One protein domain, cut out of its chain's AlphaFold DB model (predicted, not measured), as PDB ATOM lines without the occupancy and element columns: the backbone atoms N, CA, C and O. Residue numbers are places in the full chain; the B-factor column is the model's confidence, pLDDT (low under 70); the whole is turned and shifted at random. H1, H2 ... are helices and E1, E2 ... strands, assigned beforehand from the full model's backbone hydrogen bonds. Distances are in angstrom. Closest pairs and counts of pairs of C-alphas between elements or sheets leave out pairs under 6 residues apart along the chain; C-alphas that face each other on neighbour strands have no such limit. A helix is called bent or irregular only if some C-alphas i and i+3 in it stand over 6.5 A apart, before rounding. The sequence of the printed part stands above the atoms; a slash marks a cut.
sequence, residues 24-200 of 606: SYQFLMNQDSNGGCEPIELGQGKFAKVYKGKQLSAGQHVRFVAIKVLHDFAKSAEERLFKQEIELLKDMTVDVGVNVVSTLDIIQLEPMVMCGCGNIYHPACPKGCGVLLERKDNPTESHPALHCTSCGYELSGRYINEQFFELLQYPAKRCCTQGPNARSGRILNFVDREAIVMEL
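This is residues 24 to 200 of the 606 residues of the protein "Protein kinase domain-containing protein" of Sorangium cellulosum (UniProt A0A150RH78). A strongly twisted sheet, E1 E4 E5 E6 E7 E13, with the long helix H1 over one face, makes one lobe; a small three-stranded sheet, E9 E10 E11, with the short helix H2 on it makes another. The strand pair E8 and E12 lies between them, and the E2 and E3 hairpin joins E1 to E4. The 177 printed residues hold two named helices and thirteen named strands, ordered E1 to E6, H1, E7 to E11, H2, E12, E13; neighbour strands are antiparallel and the class is mixed. The whole is compact, with a radius of gyration of the C-alphas of 16.9 A and spans of 52 by 45 by 28 A.

E1, residues 24 to 27, is antiparallel to E5, residues 48 to 57, with N 26 and O 54 within hydrogen-bond range at 3.0 A. E2, residues 29 to 31, and E3, residues 37 to 39, are a hairpin, N 30 to O 38 2.8 A. E4, residues 41 to 44, E5 and E6, residues 60 to 70, form a meander of two hairpins, each strand the antiparallel neighbour of the one before: N 42 to O 50 is 2.8 A, N 53 to O 65 2.9 A. E1 and E4 lie on one side of E5, E6 on the other side. E5 bends by 59 degrees at residue 52, E6 by 73 degrees at residue 63. E13, residues 193 to 199, is antiparallel to E6, N 68 to O 196 2.8 A, and to E7, residues 103 to 109, N 107 to O 195 3.0 A. H1, residues 76 to 92, is on this branched sheet at a height of 9.4 A; its closest C-alphas to E7 are Leu 89 and Thr 103, 6.5 A. E8, residues 112 to 115, is antiparallel to E12, residues 185 to 189, N 114 to O 186 2.8 A. E9, residues 134 to 136, E10, residues 145 to 147, and E11, residues 154 to 156, form another meander of two hairpins, N 136 to O 145 2.8 A and N 146 to O 155 2.9 A. H2, residues 157 to 167, is on it in two layers, a helix on one face of a sheet; the closest C-alphas of E10 and H2 are Ala 145 and Gly 157, 5.6 A. H2 is irregular, C-alphas 158 and 161 being 7.8 A apart. Every O i to N i+4 pair is within range in H1, but 2 of 7 in H2, beside 5 of 8 O i to N i+3 pairs.

E1 begins at C-alpha 24 (-28.814, -15.560, -24.591). E5 is 26.2 A long, E6 27.4 A, H1 24.5 A and E13 20.1 A, ending at C-alpha 199 (-35.332, -5.354, -16.060).

The C-alphas farthest apart, of Gly 97 and Cys 151, are 52.7 A apart. The printed part has no cut; E8 to E9 and H2 to E12 are long links. No printed residue is under 70 in pLDDT.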
ATOM      1  N   SER A  24     -28.874 -14.464 -25.560       91.19
ATOM      2  CA  SER A  24     -28.814 -15.560 -24.591       91.19
ATOM      3  C   SER A  24     -28.767 -15.008 -23.172       91.19
ATOM      4  O   SER A  24     -28.387 -13.854 -22.954       91.19
ATOM      5  N   TYR A  25     -29.154 -15.833 -22.204       94.50
ATOM      6  CA  TYR A  25     -29.188 -15.455 -20.797       94.50
ATOM      7  C   TYR A  25     -28.278 -16.360 -19.985       94.50
ATOM      8  O   TYR A  25     -28.266 -17.576 -20.158       94.50
ATOM      9  N   GLN A  26     -27.523 -15.752 -19.077       94.12
ATOM     10  CA  GLN A  26     -26.655 -16.463 -18.151       94.12
ATOM     11  C   GLN A  26     -27.060 -16.129 -16.718       94.12
ATOM     12  O   GLN A  26     -27.055 -14.958 -16.331       94.12
ATOM     13  N   PHE A  27     -27.377 -17.150 -15.921       95.31
ATOM     14  CA  PHE A  27     -27.563 -16.995 -14.480       95.31
ATOM     15  C   PHE A  27     -26.246 -16.586 -13.825       95.31
ATOM     16  O   PHE A  27     -25.186 -17.130 -14.138       95.31
ATOM     17  N   LEU A  28     -26.310 -15.624 -12.909       95.25
ATOM     18  CA  LEU A  28     -25.168 -15.287 -12.072       95.25
ATOM     19  C   LEU A  28     -25.123 -16.177 -10.845       95.25
ATOM     20  O   LEU A  28     -26.154 -16.630 -10.353       95.25
ATOM     21  N   MET A  29     -23.911 -16.384 -10.345       94.12
ATOM     22  CA  MET A  29     -23.642 -17.222  -9.189       94.12
ATOM     23  C   MET A  29     -22.657 -16.540  -8.243       94.12
ATOM     24  O   MET A  29     -21.768 -15.809  -8.684       94.12
ATOM     25  N   ASN A  30     -22.832 -16.796  -6.952       92.81
ATOM     26  CA  ASN A  30     -21.830 -16.546  -5.930       92.81
ATOM     27  C   ASN A  30     -20.952 -17.786  -5.791       92.81
ATOM     28  O   ASN A  30     -21.430 -18.907  -5.968       92.81
ATOM     29  N   GLN A  31     -19.685 -17.574  -5.449       90.75
ATOM     30  CA  GLN A  31     -18.766 -18.650  -5.110       90.75
ATOM     31  C   GLN A  31     -18.395 -18.535  -3.632       90.75
ATOM     32  O   GLN A  31     -17.969 -17.469  -3.182       90.75
ATOM     33  N   ASP A  32     -18.601 -19.608  -2.874       86.00
ATOM     34  CA  ASP A  32     -18.222 -19.679  -1.468       86.00
ATOM     35  C   ASP A  32     -16.702 -19.879  -1.300       86.00
ATOM     36  O   ASP A  32     -15.958 -20.119  -2.256       86.00
ATOM     37  N   SER A  33     -16.218 -19.791  -0.058       82.81
ATOM     38  CA  SER A  33     -14.795 -19.962   0.268       82.81
ATOM     39  C   SER A  33     -14.242 -21.358  -0.043       82.81
ATOM     40  O   SER A  33     -13.027 -21.529  -0.105       82.81
ATOM     41  N   ASN A  34     -15.112 -22.351  -0.230       79.19
ATOM     42  CA  ASN A  34     -14.766 -23.730  -0.568       79.19
ATOM     43  C   ASN A  34     -14.861 -23.991  -2.084       79.19
ATOM     44  O   ASN A  34     -14.687 -25.128  -2.529       79.19
ATOM     45  N   GLY A  35     -15.125 -22.950  -2.882       80.25
ATOM     46  CA  GLY A  35     -15.277 -23.031  -4.330       80.25
ATOM     47  C   GLY A  35     -16.652 -23.519  -4.797       80.25
ATOM     48  O   GLY A  35     -16.815 -23.742  -5.997       80.25
ATOM     49  N   GLY A  36     -17.613 -23.683  -3.884       86.94
ATOM     50  CA  GLY A  36     -19.000 -24.034  -4.158       86.94
ATOM     51  C   GLY A  36     -19.756 -22.878  -4.811       86.94
ATOM     52  O   GLY A  36     -19.680 -21.744  -4.350       86.94
ATOM     53  N   CYS A  37     -20.481 -23.159  -5.889       91.88
ATOM     54  CA  CYS A  37     -21.267 -22.174  -6.623       91.88
ATOM     55  C   CYS A  37     -22.758 -22.282  -6.284       91.88
ATOM     56  O   CYS A  37     -23.333 -23.371  -6.356       91.88
ATOM     57  N   GLU A  38     -23.394 -21.143  -6.016       92.44
ATOM     58  CA  GLU A  38     -24.847 -21.029  -5.854       92.44
ATOM     59  C   GLU A  38     -25.405 -19.886  -6.710       92.44
ATOM     60  O   GLU A  38     -24.760 -18.838  -6.811       92.44
ATOM     61  N   PRO A  39     -26.590 -20.043  -7.330       94.69
ATOM     62  CA  PRO A  39     -27.200 -18.975  -8.110       94.69
ATOM     63  C   PRO A  39     -27.522 -17.770  -7.216       94.69
ATOM     64  O   PRO A  39     -27.928 -17.924  -6.065       94.69
ATOM     65  N   ILE A  40     -27.373 -16.560  -7.755       94.88
ATOM     66  CA  ILE A  40     -27.759 -15.337  -7.044       94.88
ATOM     67  C   ILE A  40     -29.281 -15.211  -7.105       94.88
ATOM     68  O   ILE A  40     -29.834 -14.721  -8.092       94.88
ATOM     69  N   GLU A  41     -29.952 -15.658  -6.051       93.88
ATOM     70  CA  GLU A  41     -31.374 -15.414  -5.833       93.88
ATOM     71  C   GLU A  41     -31.578 -13.979  -5.329       93.88
ATOM     72  O   GLU A  41     -30.972 -13.555  -4.347       93.88
ATOM     73  N   LEU A  42     -32.389 -13.210  -6.052       90.69
ATOM     74  CA  LEU A  42     -32.773 -11.842  -5.690       90.69
ATOM     75  C   LEU A  42     -33.919 -11.836  -4.681       90.69
ATOM     76  O   LEU A  42     -34.038 -10.914  -3.882       90.69
ATOM     77  N   GLY A  43     -34.758 -12.862  -4.741       87.06
ATOM     78  CA  GLY A  43     -35.872 -13.060  -3.838       87.06
ATOM     79  C   GLY A  43     -36.742 -14.220  -4.292       87.06
ATOM     80  O   GLY A  43     -36.639 -14.712  -5.419       87.06
ATOM     81  N   GLN A  44     -37.640 -14.616  -3.405       83.94
ATOM     82  CA  GLN A  44     -38.635 -15.647  -3.641       83.94
ATOM     83  C   GLN A  44     -40.012 -15.072  -3.334       83.94
ATOM     84  O   GLN A  44     -40.259 -14.550  -2.248       83.94
ATOM     85  N   GLY A  45     -40.890 -15.143  -4.325       76.56
ATOM     86  CA  GLY A  45     -42.310 -14.899  -4.162       76.56
ATOM     87  C   GLY A  45     -43.043 -16.185  -3.796       76.56
ATOM     88  O   GLY A  45     -42.450 -17.241  -3.556       76.56
ATOM     89  N   LYS A  46     -44.373 -16.104  -3.802       72.81
ATOM     90  CA  LYS A  46     -45.256 -17.204  -3.403       72.81
ATOM     91  C   LYS A  46     -45.047 -18.481  -4.223       72.81
ATOM     92  O   LYS A  46     -44.910 -19.559  -3.660       72.81
ATOM     93  N   PHE A  47     -45.057 -18.362  -5.548       81.62
ATOM     94  CA  PHE A  47     -45.008 -19.506  -6.467       81.62
ATOM     95  C   PHE A  47     -43.767 -19.508  -7.366       81.62
ATOM     96  O   PHE A  47     -43.564 -20.451  -8.128       81.62
ATOM     97  N   ALA A  48     -42.940 -18.467  -7.288       90.69
ATOM     98  CA  ALA A  48     -41.777 -18.284  -8.139       90.69
ATOM     99  C   ALA A  48     -40.590 -17.727  -7.353       90.69
ATOM    100  O   ALA A  48     -40.750 -16.975  -6.394       90.69
ATOM    101  N   LYS A  49     -39.394 -18.048  -7.824       93.12
ATOM    102  CA  LYS A  49     -38.107 -17.501  -7.404       93.12
ATOM    103  C   LYS A  49     -37.561 -16.584  -8.492       93.12
ATOM    104  O   LYS A  49     -37.823 -16.787  -9.678       93.12
ATOM    105  N   VAL A  50     -36.822 -15.557  -8.097       94.31
ATOM    106  CA  VAL A  50     -36.247 -14.571  -9.013       94.31
ATOM    107  C   VAL A  50     -34.735 -14.627  -8.906       94.31
ATOM    108  O   VAL A  50     -34.163 -14.385  -7.847       94.31
ATOM    109  N   TYR A  51     -34.073 -14.909 -10.021       96.25
ATOM    110  CA  TYR A  51     -32.620 -14.965 -10.104       96.25
ATOM    111  C   TYR A  51     -32.040 -13.731 -10.780       96.25
ATOM    112  O   TYR A  51     -32.647 -13.139 -11.673       96.25
ATOM    113  N   LYS A  52     -30.808 -13.383 -10.412       96.38
ATOM    114  CA  LYS A  52     -30.014 -12.398 -11.141       96.38
ATOM    115  C   LYS A  52     -29.349 -13.058 -12.342       96.38
ATOM    116  O   LYS A  52     -28.663 -14.071 -12.208       96.38
ATOM    117  N   GLY A  53     -29.486 -12.441 -13.507       95.81
ATOM    118  CA  GLY A  53     -28.857 -12.892 -14.740       95.81
ATOM    119  C   GLY A  53     -28.134 -11.782 -15.489       95.81
ATOM    120  O   GLY A  53     -28.143 -10.608 -15.104       95.81
ATOM    121  N   LYS A  54     -27.509 -12.173 -16.596       95.44
ATOM    122  CA  LYS A  54     -26.956 -11.293 -17.625       95.44
ATOM    123  C   LYS A  54     -27.586 -11.635 -18.963       95.44
ATOM    124  O   LYS A  54     -27.616 -12.804 -19.341       95.44
ATOM    125  N   GLN A  55     -28.030 -10.613 -19.682       94.88
ATOM    126  CA  GLN A  55     -28.355 -10.727 -21.094       94.88
ATOM    127  C   GLN A  55     -27.070 -10.577 -21.905       94.88
ATOM    128  O   GLN A  55     -26.307  -9.621 -21.719       94.88
ATOM    129  N   LEU A  56     -26.847 -11.518 -22.812       92.88
ATOM    130  CA  LEU A  56     -25.741 -11.522 -23.752       92.88
ATOM    131  C   LEU A  56     -26.294 -11.370 -25.169       92.88
ATOM    132  O   LEU A  56     -27.252 -12.049 -25.528       92.88
ATOM    133  N   SER A  57     -25.669 -10.524 -25.982       91.06
ATOM    134  CA  SER A  57     -25.916 -10.438 -27.424       91.06
ATOM    135  C   SER A  57     -24.620 -10.777 -28.143       91.06
ATOM    136  O   SER A  57     -23.592 -10.150 -27.884       91.06
ATOM    137  N   ALA A  58     -24.638 -11.827 -28.969       86.69
ATOM    138  CA  ALA A  58     -23.433 -12.378 -29.602       86.69
ATOM    139  C   ALA A  58     -22.289 -12.654 -28.594       86.69
ATOM    140  O   ALA A  58     -21.117 -12.390 -28.860       86.69
ATOM    141  N   GLY A  59     -22.640 -13.149 -27.400       84.12
ATOM    142  CA  GLY A  59     -21.702 -13.446 -26.309       84.12
ATOM    143  C   GLY A  59     -21.208 -12.226 -25.520       84.12
ATOM    144  O   GLY A  59     -20.558 -12.396 -24.489       84.12
ATOM    145  N   GLN A  60     -21.533 -11.004 -25.944       88.19
ATOM    146  CA  GLN A  60     -21.171  -9.787 -25.223       88.19
ATOM    147  C   GLN A  60     -22.248  -9.397 -24.218       88.19
ATOM    148  O   GLN A  60     -23.439  -9.428 -24.519       88.19
ATOM    149  N   HIS A  61     -21.820  -8.996 -23.022       92.38
ATOM    150  CA  HIS A  61     -22.723  -8.523 -21.982       92.38
ATOM    151  C   HIS A  61     -23.423  -7.228 -22.397       92.38
ATOM    152  O   HIS A  61     -22.770  -6.219 -22.651       92.38
ATOM    153  N   VAL A  62     -24.756  -7.267 -22.406       91.44
ATOM    154  CA  VAL A  62     -25.610  -6.113 -22.704       91.44
ATOM    155  C   VAL A  62     -26.062  -5.440 -21.414       91.44
ATOM    156  O   VAL A  62     -25.900  -4.234 -21.251       91.44
ATOM    157  N   ARG A  63     -26.658  -6.213 -20.500       92.00
ATOM    158  CA  ARG A  63     -27.218  -5.715 -19.237       92.00
ATOM    159  C   ARG A  63     -27.432  -6.837 -18.230       92.00
ATOM    160  O   ARG A  63     -27.544  -8.008 -18.598       92.00
ATOM    161  N   PHE A  64     -27.575  -6.453 -16.968       94.12
ATOM    162  CA  PHE A  64     -28.123  -7.332 -15.943       94.12
ATOM    163  C   PHE A  64     -29.646  -7.419 -16.056       94.12
ATOM    164  O   PHE A  64     -30.297  -6.456 -16.461       94.12
ATOM    165  N   VAL A  65     -30.195  -8.571 -15.683       95.44
ATOM    166  CA  VAL A  65     -31.631  -8.871 -15.752       95.44
ATOM    167  C   VAL A  65     -32.091  -9.619 -14.503       95.44
ATOM    168  O   VAL A  65     -31.278 -10.246 -13.817       95.44
ATOM    169  N   ALA A  66     -33.390  -9.564 -14.227       95.69
ATOM    170  CA  ALA A  66     -34.061 -10.446 -13.280       95.69
ATOM    171  C   ALA A  66     -34.771 -11.566 -14.057       95.69
ATOM    172  O   ALA A  66     -35.419 -11.295 -15.063       95.69
ATOM    173  N   ILE A  67     -34.643 -12.818 -13.617       96.56
ATOM    174  CA  ILE A  67     -35.248 -13.990 -14.266       96.56
ATOM    175  C   ILE A  67     -36.191 -14.654 -13.262       96.56
ATOM    176  O   ILE A  67     -35.724 -15.269 -12.304       96.56
ATOM    177  N   LYS A  68     -37.506 -14.506 -13.457       95.62
ATOM    178  CA  LYS A  68     -38.550 -15.103 -12.607       95.62
ATOM    179  C   LYS A  68     -38.883 -16.501 -13.128       95.62
ATOM    180  O   LYS A  68     -39.269 -16.650 -14.287       95.62
ATOM    181  N   VAL A  69     -38.716 -17.506 -12.274       95.44
ATOM    182  CA  VAL A  69     -38.907 -18.934 -12.567       95.44
ATOM    183  C   VAL A  69     -39.821 -19.536 -11.507       95.44
ATOM    184  O   VAL A  69     -39.714 -19.186 -10.336       95.44
ATOM    185  N   LEU A  70     -40.715 -20.446 -11.888       94.62
ATOM    186  CA  LEU A  70     -41.581 -21.139 -10.932       94.62
ATOM    187  C   LEU A  70     -40.782 -21.973  -9.916       94.62
ATOM    188  O   LEU A  70     -39.706 -22.491 -10.219       94.62
ATOM    189  N   HIS A  71     -41.327 -22.119  -8.706       94.06
ATOM    190  CA  HIS A  71     -40.774 -23.013  -7.690       94.06
ATOM    191  C   HIS A  71     -40.774 -24.463  -8.173       94.06
ATOM    192  O   HIS A  71     -41.620 -24.887  -8.966       94.06
ATOM    193  N   ASP A  72     -39.848 -25.252  -7.633       93.31
ATOM    194  CA  ASP A  72     -39.647 -26.643  -8.050       93.31
ATOM    195  C   ASP A  72     -40.872 -27.519  -7.730       93.31
ATOM    196  O   ASP A  72     -41.185 -28.471  -8.437       93.31
ATOM    197  N   PHE A  73     -41.616 -27.146  -6.689       92.12
ATOM    198  CA  PHE A  73     -42.850 -27.790  -6.242       92.12
ATOM    199  C   PHE A  73     -44.119 -27.095  -6.767       92.12
ATOM    200  O   PHE A  73     -45.209 -27.365  -6.266       92.12
ATOM    201  N   ALA A  74     -44.018 -26.185  -7.743       91.44
ATOM    202  CA  ALA A  74     -45.178 -25.403  -8.163       91.44
ATOM    203  C   ALA A  74     -46.249 -26.258  -8.870       91.44
ATOM    204  O   ALA A  74     -45.963 -26.998  -9.822       91.44
ATOM    205  N   LYS A  75     -47.501 -26.107  -8.430       90.81
ATOM    206  CA  LYS A  75     -48.703 -26.802  -8.914       90.81
ATOM    207  C   LYS A  75     -49.158 -26.280 -10.275       90.81
ATOM    208  O   LYS A  75     -48.881 -25.146 -10.657       90.81
ATOM    209  N   SER A  76     -49.996 -27.052 -10.964       86.62
ATOM    210  CA  SER A  76     -50.630 -26.629 -12.221       86.62
ATOM    211  C   SER A  76     -51.512 -25.382 -12.060       86.62
ATOM    212  O   SER A  76     -51.678 -24.627 -13.010       86.62
ATOM    213  N   ALA A  77     -52.076 -25.139 -10.871       82.62
ATOM    214  CA  ALA A  77     -52.826 -23.912 -10.585       82.62
ATOM    215  C   ALA A  77     -51.919 -22.671 -10.519       82.62
ATOM    216  O   ALA A  77     -52.255 -21.636 -11.083       82.62
ATOM    217  N   GLU A  78     -50.749 -22.798  -9.893       86.06
ATOM    218  CA  GLU A  78     -49.753 -21.725  -9.799       86.06
ATOM    219  C   GLU A  78     -49.124 -21.434 -11.164       86.06
ATOM    220  O   GLU A  78     -48.932 -20.278 -11.526       86.06
ATOM    221  N   GLU A  79     -48.900 -22.470 -11.973       89.19
ATOM    222  CA  GLU A  79     -48.460 -22.303 -13.358       89.19
ATOM    223  C   GLU A  79     -49.493 -21.556 -14.216       89.19
ATOM    224  O   GLU A  79     -49.110 -20.753 -15.062       89.19
ATOM    225  N   ARG A  80     -50.800 -21.762 -13.988       85.44
ATOM    226  CA  ARG A  80     -51.849 -20.977 -14.665       85.44
ATOM    227  C   ARG A  80     -51.805 -19.501 -14.270       85.44
ATOM    228  O   ARG A  80     -51.890 -18.658 -15.157       85.44
ATOM    229  N   LEU A  81     -51.639 -19.194 -12.981       83.56
ATOM    230  CA  LEU A  81     -51.494 -17.810 -12.508       83.56
ATOM    231  C   LEU A  81     -50.242 -17.147 -13.094       83.56
ATOM    232  O   LEU A  81     -50.294 -16.006 -13.538       83.56
ATOM    233  N   PHE A  82     -49.134 -17.883 -13.174       89.25
ATOM    234  CA  PHE A  82     -47.912 -17.371 -13.786       89.25
ATOM    235  C   PHE A  82     -48.061 -17.131 -15.292       89.25
ATOM    236  O   PHE A  82     -47.611 -16.109 -15.794       89.25
ATOM    237  N   LYS A  83     -48.755 -18.014 -16.019       88.81
ATOM    238  CA  LYS A  83     -49.086 -17.784 -17.438       88.81
ATOM    239  C   LYS A  83     -49.988 -16.568 -17.632       88.81
ATOM    240  O   LYS A  83     -49.754 -15.783 -18.544       88.81
ATOM    241  N   GLN A  84     -50.966 -16.366 -16.752       86.38
ATOM    242  CA  GLN A  84     -51.777 -15.150 -16.752       86.38
ATOM    243  C   GLN A  84     -50.906 -13.904 -16.520       86.38
ATOM    244  O   GLN A  84     -51.044 -12.922 -17.244       86.38
ATOM    245  N   GLU A  85     -49.967 -13.947 -15.571       89.94
ATOM    246  CA  GLU A  85     -49.005 -12.861 -15.345       89.94
ATOM    247  C   GLU A  85     -48.166 -12.568 -16.601       89.94
ATOM    248  O   GLU A  85     -48.043 -11.409 -17.002       89.94
ATOM    249  N   ILE A  86     -47.646 -13.610 -17.261       89.69
ATOM    250  CA  ILE A  86     -46.917 -13.520 -18.535       89.69
ATOM    251  C   ILE A  86     -47.760 -12.798 -19.590       89.69
ATOM    252  O   ILE A  86     -47.270 -11.886 -20.253       89.69
ATOM    253  N   GLU A  87     -49.021 -13.191 -19.762       88.56
ATOM    254  CA  GLU A  87     -49.924 -12.588 -20.746       88.56
ATOM    255  C   GLU A  87     -50.207 -11.111 -20.451       88.56
ATOM    256  O   GLU A  87     -50.185 -10.286 -21.370       88.56
ATOM    257  N   LEU A  88     -50.411 -10.753 -19.179       88.38
ATOM    258  CA  LEU A  88     -50.592  -9.360 -18.764       88.38
ATOM    259  C   LEU A  88     -49.337  -8.531 -19.038       88.38
ATOM    260  O   LEU A  88     -49.420  -7.454 -19.627       88.38
ATOM    261  N   LEU A  89     -48.166  -9.036 -18.653       88.56
ATOM    262  CA  LEU A  89     -46.898  -8.342 -18.841       88.56
ATOM    263  C   LEU A  89     -46.535  -8.181 -20.327       88.56
ATOM    264  O   LEU A  89     -46.079  -7.103 -20.720       88.56
ATOM    265  N   LYS A  90     -46.802  -9.188 -21.175       86.19
ATOM    266  CA  LYS A  90     -46.645  -9.092 -22.643       86.19
ATOM    267  C   LYS A  90     -47.422  -7.896 -23.205       86.19
ATOM    268  O   LYS A  90     -46.871  -7.127 -23.988       86.19
ATOM    269  N   ASP A  91     -48.668  -7.711 -22.772       84.19
ATOM    270  CA  ASP A  91     -49.532  -6.615 -23.228       84.19
ATOM    271  C   ASP A  91     -49.089  -5.229 -22.724       84.19
ATOM    272  O   ASP A  91     -49.374  -4.214 -23.357       84.19
ATOM    273  N   MET A  92     -48.390  -5.164 -21.589       84.94
ATOM    274  CA  MET A  92     -47.899  -3.907 -21.008       84.94
ATOM    275  C   MET A  92     -46.520  -3.487 -21.534       84.94
ATOM    276  O   MET A  92     -46.171  -2.314 -21.478       84.94
ATOM    277  N   THR A  93     -45.742  -4.423 -22.081       75.38
ATOM    278  CA  THR A  93     -44.346  -4.189 -22.508       75.38
ATOM    279  C   THR A  93     -44.220  -3.250 -23.714       75.38
ATOM    280  O   THR A  93     -43.158  -2.678 -23.955       75.38
ATOM    281  N   VAL A  94     -45.299  -3.063 -24.475       73.19
ATOM    282  CA  VAL A  94     -45.325  -2.168 -25.645       73.19
ATOM    283  C   VAL A  94     -45.326  -0.689 -25.233       73.19
ATOM    284  O   VAL A  94     -44.905   0.171 -26.007       73.19
ATOM    285  N   ASP A  95     -45.767  -0.383 -24.013       79.00
ATOM    286  CA  ASP A  95     -45.965   0.985 -23.554       79.00
ATOM    287  C   ASP A  95     -44.702   1.544 -22.890       79.00
ATOM    288  O   ASP A  95     -44.194   1.034 -21.891       79.00
ATOM    289  N   VAL A  96     -44.180   2.636 -23.449       72.44
ATOM    290  CA  VAL A  96     -42.969   3.296 -22.950       72.44
ATOM    291  C   VAL A  96     -43.340   4.373 -21.932       72.44
ATOM    292  O   VAL A  96     -44.260   5.156 -22.149       72.44
ATOM    293  N   GLY A  97     -42.573   4.466 -20.843       73.56
ATOM    294  CA  GLY A  97     -42.706   5.550 -19.860       73.56
ATOM    295  C   GLY A  97     -43.783   5.332 -18.796       73.56
ATOM    296  O   GLY A  97     -44.100   6.261 -18.061       73.56
ATOM    297  N   VAL A  98     -44.326   4.119 -18.690       82.50
ATOM    298  CA  VAL A  98     -45.220   3.720 -17.595       82.50
ATOM    299  C   VAL A  98     -44.411   3.234 -16.397       82.50
ATOM    300  O   VAL A  98     -43.369   2.610 -16.567       82.50
ATOM    301  N   ASN A  99     -44.892   3.483 -15.180       89.69
ATOM    302  CA  ASN A  99     -44.210   3.127 -13.928       89.69
ATOM    303  C   ASN A  99     -44.511   1.671 -13.495       89.69
ATOM    304  O   ASN A  99     -44.769   1.374 -12.332       89.69
ATOM    305  N   VAL A 100     -44.467   0.745 -14.454       90.19
ATOM    306  CA  VAL A 100     -44.645  -0.708 -14.281       90.19
ATOM    307  C   VAL A 100     -43.365  -1.417 -14.730       90.19
ATOM    308  O   VAL A 100     -42.637  -0.878 -15.565       90.19
ATOM    309  N   VAL A 101     -43.039  -2.579 -14.155       88.88
ATOM    310  CA  VAL A 101     -41.859  -3.362 -14.563       88.88
ATOM    311  C   VAL A 101     -41.888  -3.729 -16.047       88.88
ATOM    312  O   VAL A 101     -42.899  -4.187 -16.579       88.88
ATOM    313  N   SER A 102     -40.747  -3.556 -16.706       87.19
ATOM    314  CA  SER A 102     -40.572  -3.888 -18.117       87.19
ATOM    315  C   SER A 102     -40.176  -5.355 -18.283       87.19
ATOM    316  O   SER A 102     -39.158  -5.800 -17.736       87.19
ATOM    317  N   THR A 103     -40.935  -6.099 -19.091       90.94
ATOM    318  CA  THR A 103     -40.504  -7.428 -19.546       90.94
ATOM    319  C   THR A 103     -39.560  -7.264 -20.726       90.94
ATOM    320  O   THR A 103     -39.821  -6.505 -21.651       90.94
ATOM    321  N   LEU A 104     -38.423  -7.944 -20.671       91.19
ATOM    322  CA  LEU A 104     -37.417  -7.915 -21.726       91.19
ATOM    323  C   LEU A 104     -37.590  -9.092 -22.679       91.19
ATOM    324  O   LEU A 104     -37.385  -8.930 -23.879       91.19
ATOM    325  N   ASP A 105     -37.930 -10.262 -22.137       92.12
ATOM    326  CA  ASP A 105     -38.067 -11.499 -22.901       92.12
ATOM    327  C   ASP A 105     -38.838 -12.554 -22.107       92.12
ATOM    328  O   ASP A 105     -38.916 -12.491 -20.877       92.12
ATOM    329  N   ILE A 106     -39.391 -13.536 -22.810       93.00
ATOM    330  CA  ILE A 106     -40.096 -14.679 -22.228       93.00
ATOM    331  C   ILE A 106     -39.508 -15.927 -22.860       93.00
ATOM    332  O   ILE A 106     -39.586 -16.127 -24.070       93.00
ATOM    333  N   ILE A 107     -38.883 -16.743 -22.021       94.12
ATOM    334  CA  ILE A 107     -38.059 -17.869 -22.449       94.12
ATOM    335  C   ILE A 107     -38.671 -19.177 -21.963       94.12
ATOM    336  O   ILE A 107     -39.219 -19.237 -20.866       94.12
ATOM    337  N   GLN A 108     -38.542 -20.233 -22.760       94.38
ATOM    338  CA  GLN A 108     -38.829 -21.588 -22.302       94.38
ATOM    339  C   GLN A 108     -37.582 -22.138 -21.605       94.38
ATOM    340  O   GLN A 108     -36.498 -22.136 -22.192       94.38
ATOM    341  N   LEU A 109     -37.722 -22.585 -20.360       94.75
ATOM    342  CA  LEU A 109     -36.659 -23.262 -19.628       94.75
ATOM    343  C   LEU A 109     -36.945 -24.759 -19.583       94.75
ATOM    344  O   LEU A 109     -37.983 -25.188 -19.084       94.75
ATOM    345  N   GLU A 110     -35.977 -25.546 -20.038       95.56
ATOM    346  CA  GLU A 110     -35.942 -26.996 -19.846       95.56
ATOM    347  C   GLU A 110     -35.651 -27.338 -18.367       95.56
ATOM    348  O   GLU A 110     -35.303 -26.451 -17.574       95.56
ATOM    349  N   PRO A 111     -35.767 -28.611 -17.944       96.88
ATOM    350  CA  PRO A 111     -35.264 -29.047 -16.643       96.88
ATOM    351  C   PRO A 111     -33.775 -28.712 -16.489       96.88
ATOM    352  O   PRO A 111     -32.935 -29.191 -17.248       96.88
ATOM    353  N   MET A 112     -33.429 -27.895 -15.496       96.00
ATOM    354  CA  MET A 112     -32.086 -27.334 -15.349       96.00
ATOM    355  C   MET A 112     -31.633 -27.329 -13.891       96.00
ATOM    356  O   MET A 112     -32.304 -26.798 -13.003       96.00
ATOM    357  N   VAL A 113     -30.433 -27.858 -13.658       96.31
ATOM    358  CA  VAL A 113     -29.784 -27.901 -12.343       96.31
ATOM    359  C   VAL A 113     -28.395 -27.275 -12.432       96.31
ATOM    360  O   VAL A 113     -27.623 -27.590 -13.336       96.31
ATOM    361  N   MET A 114     -28.052 -26.407 -11.480       95.38
ATOM    362  CA  MET A 114     -26.700 -25.882 -11.295       95.38
ATOM    363  C   MET A 114     -25.936 -26.778 -10.321       95.38
ATOM    364  O   MET A 114     -26.310 -26.900  -9.160       95.38
ATOM    365  N   CYS A 115     -24.851 -27.404 -10.770       94.75
ATOM    366  CA  CYS A 115     -23.911 -28.104  -9.896       94.75
ATOM    367  C   CYS A 115     -23.181 -27.108  -8.983       94.75
ATOM    368  O   CYS A 115     -22.896 -25.991  -9.407       94.75
ATOM    369  N   GLY A 116     -22.731 -27.539  -7.800       92.12
ATOM    370  CA  GLY A 116     -21.846 -26.724  -6.956       92.12
ATOM    371  C   GLY A 116     -20.483 -26.372  -7.574       92.12
ATOM    372  O   GLY A 116     -19.730 -25.637  -6.961       92.12
ATOM    373  N   CYS A 117     -20.141 -26.836  -8.781       91.31
ATOM    374  CA  CYS A 117     -18.996 -26.309  -9.542       91.31
ATOM    375  C   CYS A 117     -19.360 -25.160 -10.505       91.31
ATOM    376  O   CYS A 117     -18.489 -24.667 -11.216       91.31
ATOM    377  N   GLY A 118     -20.637 -24.771 -10.580       91.12
ATOM    378  CA  GLY A 118     -21.157 -23.720 -11.462       91.12
ATOM    379  C   GLY A 118     -21.689 -24.211 -12.812       91.12
ATOM    380  O   GLY A 118     -22.374 -23.463 -13.504       91.12
ATOM    381  N   ASN A 119     -21.436 -25.470 -13.190       93.56
ATOM    382  CA  ASN A 119     -21.970 -26.029 -14.434       93.56
ATOM    383  C   ASN A 119     -23.481 -26.254 -14.336       93.56
ATOM    384  O   ASN A 119     -23.952 -26.937 -13.423       93.56
ATOM    385  N   ILE A 120     -24.220 -25.743 -15.318       94.62
ATOM    386  CA  ILE A 120     -25.655 -25.982 -15.473       94.62
ATOM    387  C   ILE A 120     -25.862 -27.181 -16.405       94.62
ATOM    388  O   ILE A 120     -25.196 -27.284 -17.434       94.62
ATOM    389  N   TYR A 121     -26.753 -28.101 -16.040       94.88
ATOM    390  CA  TYR A 121     -27.035 -29.310 -16.813       94.88
ATOM    391  C   TYR A 121     -28.521 -29.679 -16.804       94.88
ATOM    392  O   TYR A 121     -29.239 -29.398 -15.844       94.88
ATOM    393  N   HIS A 122     -28.942 -30.377 -17.861       96.81
ATOM    394  CA  HIS A 122     -30.212 -31.101 -17.918       96.81
ATOM    395  C   HIS A 122     -30.043 -32.450 -17.207       96.81
ATOM    396  O   HIS A 122     -29.171 -33.233 -17.608       96.81
ATOM    397  N   PRO A 123     -30.800 -32.746 -16.133       97.06
ATOM    398  CA  PRO A 123     -30.660 -34.003 -15.411       97.06
ATOM    399  C   PRO A 123     -31.019 -35.213 -16.286       97.06
ATOM    400  O   PRO A 123     -32.083 -35.275 -16.905       97.06
ATOM    401  N   ALA A 124     -30.130 -36.207 -16.303       97.50
ATOM    402  CA  ALA A 124     -30.409 -37.520 -16.876       97.50
ATOM    403  C   ALA A 124     -31.177 -38.410 -15.886       97.50
ATOM    404  O   ALA A 124     -31.285 -38.109 -14.699       97.50
ATOM    405  N   CYS A 125     -31.693 -39.542 -16.356       97.38
ATOM    406  CA  CYS A 125     -32.416 -40.476 -15.508       97.38
ATOM    407  C   CYS A 125     -31.526 -41.053 -14.387       97.38
ATOM    408  O   CYS A 125     -30.509 -41.693 -14.690       97.38
ATOM    409  N   PRO A 126     -31.941 -40.954 -13.108       96.25
ATOM    410  CA  PRO A 126     -31.204 -41.516 -11.973       96.25
ATOM    411  C   PRO A 126     -31.051 -43.043 -12.013       96.25
ATOM    412  O   PRO A 126     -30.163 -43.589 -11.365       96.25
ATOM    413  N   LYS A 127     -31.878 -43.753 -12.795       96.00
ATOM    414  CA  LYS A 127     -31.771 -45.210 -12.995       96.00
ATOM    415  C   LYS A 127     -30.657 -45.622 -13.968       96.00
ATOM    416  O   LYS A 127     -30.432 -46.812 -14.146       96.00
ATOM    417  N   GLY A 128     -29.952 -44.670 -14.584       93.31
ATOM    418  CA  GLY A 128     -28.756 -44.953 -15.383       93.31
ATOM    419  C   GLY A 128     -29.005 -45.319 -16.846       93.31
ATOM    420  O   GLY A 128     -28.081 -45.767 -17.514       93.31
ATOM    421  N   CYS A 129     -30.206 -45.086 -17.384       94.06
ATOM    422  CA  CYS A 129     -30.487 -45.313 -18.810       94.06
ATOM    423  C   CYS A 129     -29.874 -44.247 -19.743       94.06
ATOM    424  O   CYS A 129     -29.909 -44.398 -20.957       94.06
ATOM    425  N   GLY A 130     -29.334 -43.151 -19.194       92.25
ATOM    426  CA  GLY A 130     -28.689 -42.082 -19.964       92.25
ATOM    427  C   GLY A 130     -29.641 -41.114 -20.678       92.25
ATOM    428  O   GLY A 130     -29.168 -40.129 -21.242       92.25
ATOM    429  N   VAL A 131     -30.955 -41.336 -20.620       96.69
ATOM    430  CA  VAL A 131     -31.976 -40.450 -21.205       96.69
ATOM    431  C   VAL A 131     -32.184 -39.216 -20.324       96.69
ATOM    432  O   VAL A 131     -32.148 -39.329 -19.097       96.69
ATOM    433  N   LEU A 132     -32.369 -38.045 -20.937       97.31
ATOM    434  CA  LEU A 132     -32.700 -36.798 -20.240       97.31
ATOM    435  C   LEU A 132     -34.140 -36.843 -19.717       97.31
ATOM    436  O   LEU A 132     -35.011 -37.440 -20.344       97.31
ATOM    437  N   LEU A 133     -34.384 -36.274 -18.538       97.62
ATOM    438  CA  LEU A 133     -35.721 -36.278 -17.944       97.62
ATOM    439  C   LEU A 133     -36.625 -35.251 -18.632       97.62
ATOM    440  O   LEU A 133     -36.229 -34.106 -18.809       97.62
ATOM    441  N   GLU A 134     -37.849 -35.634 -18.965       97.25
ATOM    442  CA  GLU A 134     -38.825 -34.768 -19.633       97.25
ATOM    443  C   GLU A 134     -40.002 -34.457 -18.709       97.25
ATOM    444  O   GLU A 134     -40.267 -35.184 -17.750       97.25
ATOM    445  N   ARG A 135     -40.731 -33.378 -18.997       96.38
ATOM    446  CA  ARG A 135     -41.973 -33.064 -18.288       96.38
ATOM    447  C   ARG A 135     -43.049 -34.106 -18.603       96.38
ATOM    448  O   ARG A 135     -43.249 -34.478 -19.756       96.38
ATOM    449  N   LYS A 136     -43.801 -34.506 -17.580       95.50
ATOM    450  CA  LYS A 136     -45.037 -35.284 -17.696       95.50
ATOM    451  C   LYS A 136     -46.117 -34.660 -16.821       95.50
ATOM    452  O   LYS A 136     -45.910 -34.440 -15.630       95.50
ATOM    453  N   ASP A 137     -47.277 -34.408 -17.414       93.00
ATOM    454  CA  ASP A 137     -48.465 -33.945 -16.702       93.00
ATOM    455  C   ASP A 137     -49.422 -35.123 -16.475       93.00
ATOM    456  O   ASP A 137     -49.737 -35.872 -17.403       93.00
ATOM    457  N   ASN A 138     -49.891 -35.296 -15.238       85.69
ATOM    458  CA  ASN A 138     -50.880 -36.311 -14.886       85.69
ATOM    459  C   ASN A 138     -52.223 -35.634 -14.550       85.69
ATOM    460  O   ASN A 138     -52.267 -34.855 -13.599       85.69
ATOM    461  N   PRO A 139     -53.331 -35.941 -15.253       81.12
ATOM    462  CA  PRO A 139     -54.641 -35.344 -14.977       81.12
ATOM    463  C   PRO A 139     -55.163 -35.568 -13.551       81.12
ATOM    464  O   PRO A 139     -56.018 -34.811 -13.089       81.12
ATOM    465  N   THR A 140     -54.696 -36.613 -12.861       83.88
ATOM    466  CA  THR A 140     -55.112 -36.923 -11.484       83.88
ATOM    467  C   THR A 140     -54.218 -36.290 -10.421       83.88
ATOM    468  O   THR A 140     -54.561 -36.350  -9.241       83.88
ATOM    469  N   GLU A 141     -53.086 -35.690 -10.801       86.00
ATOM    470  CA  GLU A 141     -52.176 -35.005  -9.882       86.00
ATOM    471  C   GLU A 141     -52.159 -33.496 -10.122       86.00
ATOM    472  O   GLU A 141     -52.315 -32.998 -11.232       86.00
ATOM    473  N   SER A 142     -51.950 -32.740  -9.047       87.75
ATOM    474  CA  SER A 142     -51.858 -31.280  -9.111       87.75
ATOM    475  C   SER A 142     -50.458 -30.762  -9.436       87.75
ATOM    476  O   SER A 142     -50.316 -29.565  -9.677       87.75
ATOM    477  N   HIS A 143     -49.439 -31.624  -9.419       93.25
ATOM    478  CA  HIS A 143     -48.043 -31.261  -9.659       93.25
ATOM    479  C   HIS A 143     -47.548 -31.971 -10.922       93.25
ATOM    480  O   HIS A 143     -47.814 -33.165 -11.071       93.25
ATOM    481  N   PRO A 144     -46.818 -31.286 -11.816       95.00
ATOM    482  CA  PRO A 144     -46.128 -31.970 -12.899       95.00
ATOM    483  C   PRO A 144     -44.967 -32.806 -12.358       95.00
ATOM    484  O   PRO A 144     -44.461 -32.574 -11.254       95.00
ATOM    485  N   ALA A 145     -44.518 -33.753 -13.171       96.69
ATOM    486  CA  ALA A 145     -43.419 -34.643 -12.850       96.69
ATOM    487  C   ALA A 145     -42.304 -34.569 -13.895       96.69
ATOM    488  O   ALA A 145     -42.538 -34.273 -15.069       96.69
ATOM    489  N   LEU A 146     -41.091 -34.898 -13.462       97.62
ATOM    490  CA  LEU A 146     -40.025 -35.339 -14.350       97.62
ATOM    491  C   LEU A 146     -40.185 -36.827 -14.635       97.62
ATOM    492  O   LEU A 146     -40.412 -37.612 -13.720       97.62
ATOM    493  N   HIS A 147     -40.025 -37.226 -15.890       97.06
ATOM    494  CA  HIS A 147     -40.238 -38.589 -16.354       97.06
ATOM    495  C   HIS A 147     -39.117 -39.053 -17.285       97.06
ATOM    496  O   HIS A 147     -38.606 -38.296 -18.110       97.06
ATOM    497  N   CYS A 148     -38.747 -40.328 -17.177       97.81
ATOM    498  CA  CYS A 148     -37.867 -40.992 -18.126       97.81
ATOM    499  C   CYS A 148     -38.654 -41.889 -19.081       97.81
ATOM    500  O   CYS A 148     -39.155 -42.943 -18.685       97.81
ATOM    501  N   THR A 149     -38.623 -41.545 -20.367       96.44
ATOM    502  CA  THR A 149     -39.282 -42.286 -21.453       96.44
ATOM    503  C   THR A 149     -38.765 -43.711 -21.660       96.44
ATOM    504  O   THR A 149     -39.473 -44.534 -22.232       96.44
ATOM    505  N   SER A 150     -37.563 -44.039 -21.179       97.00
ATOM    506  CA  SER A 150     -36.960 -45.366 -21.366       97.00
ATOM    507  C   SER A 150     -37.321 -46.375 -20.274       97.00
ATOM    508  O   SER A 150     -37.553 -47.539 -20.589       97.00
ATOM    509  N   CYS A 151     -37.342 -45.970 -19.001       96.06
ATOM    510  CA  CYS A 151     -37.508 -46.905 -17.880       96.06
ATOM    511  C   CYS A 151     -38.704 -46.590 -16.971       96.06
ATOM    512  O   CYS A 151     -38.864 -47.244 -15.943       96.06
ATOM    513  N   GLY A 152     -39.498 -45.565 -17.301       94.69
ATOM    514  CA  GLY A 152     -40.672 -45.164 -16.525       94.69
ATOM    515  C   GLY A 152     -40.353 -44.544 -15.163       94.69
ATOM    516  O   GLY A 152     -41.235 -44.471 -14.315       94.69
ATOM    517  N   TYR A 153     -39.104 -44.116 -14.927       96.69
ATOM    518  CA  TYR A 153     -38.777 -43.321 -13.741       96.69
ATOM    519  C   TYR A 153     -39.640 -42.059 -13.724       96.69
ATOM    520  O   TYR A 153     -39.769 -41.408 -14.761       96.69
ATOM    521  N   GLU A 154     -40.186 -41.712 -12.563       95.62
ATOM    522  CA  GLU A 154     -41.025 -40.536 -12.378       95.62
ATOM    523  C   GLU A 154     -40.715 -39.875 -11.032       95.62
ATOM    524  O   GLU A 154     -40.629 -40.555 -10.010       95.62
ATOM    525  N   LEU A 155     -40.550 -38.554 -11.046       96.19
ATOM    526  CA  LEU A 155     -40.352 -37.713  -9.872       96.19
ATOM    527  C   LEU A 155     -41.359 -36.566  -9.932       96.19
ATOM    528  O   LEU A 155     -41.183 -35.622 -10.700       96.19
ATOM    529  N   SER A 156     -42.430 -36.665  -9.148       95.75
ATOM    530  CA  SER A 156     -43.464 -35.627  -9.048       95.75
ATOM    531  C   SER A 156     -42.955 -34.430  -8.245       95.75
ATOM    532  O   SER A 156     -42.287 -34.600  -7.220       95.75
ATOM    533  N   GLY A 157     -43.329 -33.214  -8.657       93.75
ATOM    534  CA  GLY A 157     -43.015 -31.977  -7.930       93.75
ATOM    535  C   GLY A 157     -43.525 -31.982  -6.485       93.75
ATOM    536  O   GLY A 157     -42.971 -31.297  -5.633       93.75
ATOM    537  N   ARG A 158     -44.520 -32.824  -6.169       93.31
ATOM    538  CA  ARG A 158     -44.991 -33.054  -4.795       93.31
ATOM    539  C   ARG A 158     -43.895 -33.573  -3.857       93.31
ATOM    540  O   ARG A 158     -43.913 -33.240  -2.676       93.31
ATOM    541  N   TYR A 159     -42.977 -34.397  -4.362       94.31
ATOM    542  CA  TYR A 159     -41.949 -35.083  -3.567       94.31
ATOM    543  C   TYR A 159     -40.549 -34.496  -3.777       94.31
ATOM    544  O   TYR A 159     -39.572 -35.012  -3.234       94.31
ATOM    545  N   ILE A 160     -40.429 -33.404  -4.542       92.88
ATOM    546  CA  ILE A 160     -39.122 -32.869  -4.930       92.88
ATOM    547  C   ILE A 160     -38.282 -32.447  -3.726       92.88
ATOM    548  O   ILE A 160     -37.090 -32.723  -3.693       92.88
ATOM    549  N   ASN A 161     -38.891 -31.882  -2.683       89.00
ATOM    550  CA  ASN A 161     -38.168 -31.462  -1.478       89.00
ATOM    551  C   ASN A 161     -37.488 -32.631  -0.745       89.00
ATOM    552  O   ASN A 161     -36.473 -32.434  -0.082       89.00
ATOM    553  N   GLU A 162     -38.022 -33.846  -0.883       91.75
ATOM    554  CA  GLU A 162     -37.476 -35.053  -0.260       91.75
ATOM    555  C   GLU A 162     -36.525 -35.795  -1.201       91.75
ATOM    556  O   GLU A 162     -35.555 -36.387  -0.739       91.75
ATOM    557  N   GLN A 163     -36.774 -35.748  -2.514       93.56
ATOM    558  CA  GLN A 163     -36.105 -36.582  -3.520       93.56
ATOM    559  C   GLN A 163     -35.183 -35.807  -4.479       93.56
ATOM    560  O   GLN A 163     -34.567 -36.407  -5.358       93.56
ATOM    561  N   PHE A 164     -35.006 -34.487  -4.314       93.31
ATOM    562  CA  PHE A 164     -34.162 -33.680  -5.213       93.31
ATOM    563  C   PHE A 164     -32.713 -34.175  -5.297       93.31
ATOM    564  O   PHE A 164     -32.061 -33.995  -6.325       93.31
ATOM    565  N   PHE A 165     -32.203 -34.817  -4.239       93.88
ATOM    566  CA  PHE A 165     -30.849 -35.366  -4.204       93.88
ATOM    567  C   PHE A 165     -30.601 -36.391  -5.324       93.88
ATOM    568  O   PHE A 165     -29.458 -36.551  -5.756       93.88
ATOM    569  N   GLU A 166     -31.649 -37.048  -5.839       94.94
ATOM    570  CA  GLU A 166     -31.560 -37.971  -6.976       94.94
ATOM    571  C   GLU A 166     -31.083 -37.272  -8.255       94.94
ATOM    572  O   GLU A 166     -30.400 -37.888  -9.074       94.94
ATOM    573  N   LEU A 167     -31.375 -35.974  -8.396       96.56
ATOM    574  CA  LEU A 167     -30.956 -35.142  -9.524       96.56
ATOM    575  C   LEU A 167     -29.537 -34.581  -9.352       96.56
ATOM    576  O   LEU A 167     -28.930 -34.131 -10.327       96.56
ATOM    577  N   LEU A 168     -28.999 -34.594  -8.126       95.56
ATOM    578  CA  LEU A 168     -27.724 -33.957  -7.768       95.56
ATOM    579  C   LEU A 168     -26.517 -34.899  -7.797       95.56
ATOM    580  O   LEU A 168     -25.413 -34.456  -7.482       95.56
ATOM    581  N   GLN A 169     -26.699 -36.166  -8.169       94.56
ATOM    582  CA  GLN A 169     -25.648 -37.188  -8.167       94.56
ATOM    583  C   GLN A 169     -25.613 -37.994  -9.471       94.56
ATOM    584  O   GLN A 169     -26.568 -37.999 -10.249       94.56
ATOM    585  N   TYR A 170     -24.503 -38.686  -9.724       93.44
ATOM    586  CA  TYR A 170     -24.409 -39.633 -10.838       93.44
ATOM    587  C   TYR A 170     -25.449 -40.760 -10.660       93.44
ATOM    588  O   TYR A 170     -25.580 -41.262  -9.542       93.44
ATOM    589  N   PRO A 171     -26.179 -41.185 -11.712       95.00
ATOM    590  CA  PRO A 171     -25.991 -40.869 -13.135       95.00
ATOM    591  C   PRO A 171     -26.770 -39.655 -13.663       95.00
ATOM    592  O   PRO A 171     -26.553 -39.261 -14.810       95.00
ATOM    593  N   ALA A 172     -27.649 -39.047 -12.861       96.06
ATOM    594  CA  ALA A 172     -28.444 -37.893 -13.288       96.06
ATOM    595  C   ALA A 172     -27.572 -36.666 -13.573       96.06
ATOM    596  O   ALA A 172     -27.742 -35.970 -14.575       96.06
ATOM    597  N   LYS A 173     -26.579 -36.457 -12.712       95.31
ATOM    598  CA  LYS A 173     -25.543 -35.446 -12.847       95.31
ATOM    599  C   LYS A 173     -24.281 -36.044 -13.462       95.31
ATOM    600  O   LYS A 173     -23.671 -36.955 -12.904       95.31
ATOM    601  N   ARG A 174     -23.860 -35.494 -14.603       88.75
ATOM    602  CA  ARG A 174     -22.695 -35.992 -15.361       88.75
ATOM    603  C   ARG A 174     -21.379 -35.284 -15.038       88.75
ATOM    604  O   ARG A 174     -20.319 -35.826 -15.330       88.75
ATOM    605  N   CYS A 175     -21.428 -34.093 -14.443       90.50
ATOM    606  CA  CYS A 175     -20.233 -33.383 -13.987       90.50
ATOM    607  C   CYS A 175     -19.945 -33.682 -12.506       90.50
ATOM    608  O   CYS A 175     -20.862 -33.968 -11.744       90.50
ATOM    609  N   CYS A 176     -18.679 -33.592 -12.086       90.81
ATOM    610  CA  CYS A 176     -18.262 -33.833 -10.696       90.81
ATOM    611  C   CYS A 176     -18.772 -35.174 -10.132       90.81
ATOM    612  O   CYS A 176     -19.430 -35.194  -9.105       90.81
ATOM    613  N   THR A 177     -18.505 -36.307 -10.787       89.19
ATOM    614  CA  THR A 177     -18.994 -37.623 -10.318       89.19
ATOM    615  C   THR A 177     -18.402 -38.058  -8.969       89.19
ATOM    616  O   THR A 177     -18.955 -38.932  -8.306       89.19
ATOM    617  N   GLN A 178     -17.292 -37.443  -8.553       86.75
ATOM    618  CA  GLN A 178     -16.608 -37.649  -7.278       86.75
ATOM    619  C   GLN A 178     -16.166 -36.301  -6.683       86.75
ATOM    620  O   GLN A 178     -16.127 -35.284  -7.381       86.75
ATOM    621  N   GLY A 179     -15.812 -36.299  -5.396       87.88
ATOM    622  CA  GLY A 179     -15.299 -35.122  -4.688       87.88
ATOM    623  C   GLY A 179     -16.371 -34.298  -3.958       87.88
ATOM    624  O   GLY A 179     -17.527 -34.720  -3.870       87.88
ATOM    625  N   PRO A 180     -16.003 -33.116  -3.421       86.25
ATOM    626  CA  PRO A 180     -16.871 -32.316  -2.547       86.25
ATOM    627  C   PRO A 180     -18.145 -31.843  -3.251       86.25
ATOM    628  O   PRO A 180     -19.192 -31.702  -2.627       86.25
ATOM    629  N   ASN A 181     -18.077 -31.682  -4.575       89.62
ATOM    630  CA  ASN A 181     -19.205 -31.261  -5.386       89.62
ATOM    631  C   ASN A 181     -20.050 -32.415  -5.934       89.62
ATOM    632  O   ASN A 181     -20.928 -32.164  -6.748       89.62
ATOM    633  N   ALA A 182     -19.833 -33.672  -5.528       90.06
ATOM    634  CA  ALA A 182     -20.527 -34.810  -6.142       90.06
ATOM    635  C   ALA A 182     -22.033 -34.860  -5.887       90.06
ATOM    636  O   ALA A 182     -22.770 -35.376  -6.721       90.06
ATOM    637  N   ARG A 183     -22.484 -34.286  -4.769       91.50
ATOM    638  CA  ARG A 183     -23.898 -34.219  -4.365       91.50
ATOM    639  C   ARG A 183     -24.402 -32.789  -4.159       91.50
ATOM    640  O   ARG A 183     -25.485 -32.596  -3.621       91.50
ATOM    641  N   SER A 184     -23.613 -31.789  -4.553       91.44
ATOM    642  CA  SER A 184     -23.978 -30.379  -4.413       91.44
ATOM    643  C   SER A 184     -24.640 -29.842  -5.680       91.44
ATOM    644  O   SER A 184     -24.245 -30.164  -6.812       91.44
ATOM    645  N   GLY A 185     -25.634 -28.987  -5.491       91.88
ATOM    646  CA  GLY A 185     -26.277 -28.251  -6.566       91.88
ATOM    647  C   GLY A 185     -27.623 -27.670  -6.158       91.88
ATOM    648  O   GLY A 185     -28.131 -27.942  -5.072       91.88
ATOM    649  N   ARG A 186     -28.188 -26.862  -7.050       94.12
ATOM    650  CA  ARG A 186     -29.482 -26.196  -6.896       94.12
ATOM    651  C   ARG A 186     -30.302 -26.383  -8.164       94.12
ATOM    652  O   ARG A 186     -29.782 -26.203  -9.265       94.12
ATOM    653  N   ILE A 187     -31.575 -26.736  -8.016       95.62
ATOM    654  CA  ILE A 187     -32.508 -26.770  -9.143       95.62
ATOM    655  C   ILE A 187     -32.793 -25.318  -9.540       95.62
ATOM    656  O   ILE A 187     -33.192 -24.507  -8.703       95.62
ATOM    657  N   LEU A 188     -32.546 -24.977 -10.804       95.25
ATOM    658  CA  LEU A 188     -32.892 -23.664 -11.354       95.25
ATOM    659  C   LEU A 188     -34.317 -23.685 -11.895       95.25
ATOM    660  O   LEU A 188     -35.086 -22.772 -11.617       95.25
ATOM    661  N   ASN A 189     -34.658 -24.752 -12.621       96.50
ATOM    662  CA  ASN A 189     -35.989 -25.015 -13.142       96.50
ATOM    663  C   ASN A 189     -36.272 -26.524 -13.101       96.50
ATOM    664  O   ASN A 189     -35.456 -27.318 -13.569       96.50
ATOM    665  N   PHE A 190     -37.401 -26.926 -12.515       96.88
ATOM    666  CA  PHE A 190     -37.686 -28.340 -12.257       96.88
ATOM    667  C   PHE A 190     -38.218 -29.090 -13.481       96.88
ATOM    668  O   PHE A 190     -37.694 -30.144 -13.817       96.88
ATOM    669  N   VAL A 191     -39.232 -28.548 -14.157       96.44
ATOM    670  CA  VAL A 191     -39.851 -29.124 -15.362       96.44
ATOM    671  C   VAL A 191     -39.918 -28.074 -16.461       96.44
ATOM    672  O   VAL A 191     -39.874 -26.881 -16.173       96.44
ATOM    673  N   ASP A 192     -40.081 -28.514 -17.704       96.31
ATOM    674  CA  ASP A 192     -40.227 -27.629 -18.862       96.31
ATOM    675  C   ASP A 192     -41.366 -26.601 -18.680       96.31
ATOM    676  O   ASP A 192     -42.545 -26.975 -18.597       96.31
ATOM    677  N   ARG A 193     -41.002 -25.316 -18.540       94.75
ATOM    678  CA  ARG A 193     -41.899 -24.191 -18.204       94.75
ATOM    679  C   ARG A 193     -41.374 -22.868 -18.764       94.75
ATOM    680  O   ARG A 193     -40.167 -22.663 -18.878       94.75
ATOM    681  N   GLU A 194     -42.291 -21.945 -19.049       94.62
ATOM    682  CA  GLU A 194     -41.932 -20.558 -19.361       94.62
ATOM    683  C   GLU A 194     -41.286 -19.880 -18.139       94.62
ATOM    684  O   GLU A 194     -41.583 -20.211 -16.989       94.62
ATOM    685  N   ALA A 195     -40.425 -18.900 -18.397       95.31
ATOM    686  CA  ALA A 195     -39.838 -17.987 -17.428       95.31
ATOM    687  C   ALA A 195     -39.832 -16.561 -17.991       95.31
ATOM    688  O   ALA A 195     -39.793 -16.351 -19.206       95.31
ATOM    689  N   ILE A 196     -39.842 -15.573 -17.097       94.62
ATOM    690  CA  ILE A 196     -39.904 -14.155 -17.470       94.62
ATOM    691  C   ILE A 196     -38.550 -13.518 -17.215       94.62
ATOM    692  O   ILE A 196     -38.040 -13.567 -16.093       94.62
ATOM    693  N   VAL A 197     -37.991 -12.875 -18.235       95.06
ATOM    694  CA  VAL A 197     -36.818 -12.017 -18.107       95.06
ATOM    695  C   VAL A 197     -37.283 -10.569 -18.037       95.06
ATOM    696  O   VAL A 197     -37.925 -10.065 -18.953       95.06
ATOM    697  N   MET A 198     -36.937  -9.882 -16.956       93.25
ATOM    698  CA  MET A 198     -37.343  -8.507 -16.669       93.25
ATOM    699  C   MET A 198     -36.122  -7.615 -16.464       93.25
ATOM    700  O   MET A 198     -34.999  -8.087 -16.243       93.25
ATOM    701  N   GLU A 199     -36.342  -6.303 -16.516       90.00
ATOM    702  CA  GLU A 199     -35.332  -5.354 -16.060       90.00
ATOM    703  C   GLU A 199     -34.932  -5.628 -14.602       90.00
ATOM    704  O   GLU A 199     -35.750  -6.019 -13.767       90.00
ATOM    705  N   LEU A 200     -33.647  -5.452 -14.294       91.06
ATOM    706  CA  LEU A 200     -33.174  -5.572 -12.923       91.06
ATOM    707  C   LEU A 200     -33.434  -4.257 -12.183       91.06
ATOM    708  O   LEU A 200     -32.813  -3.242 -12.493       91.06
TER     709      LEU A 200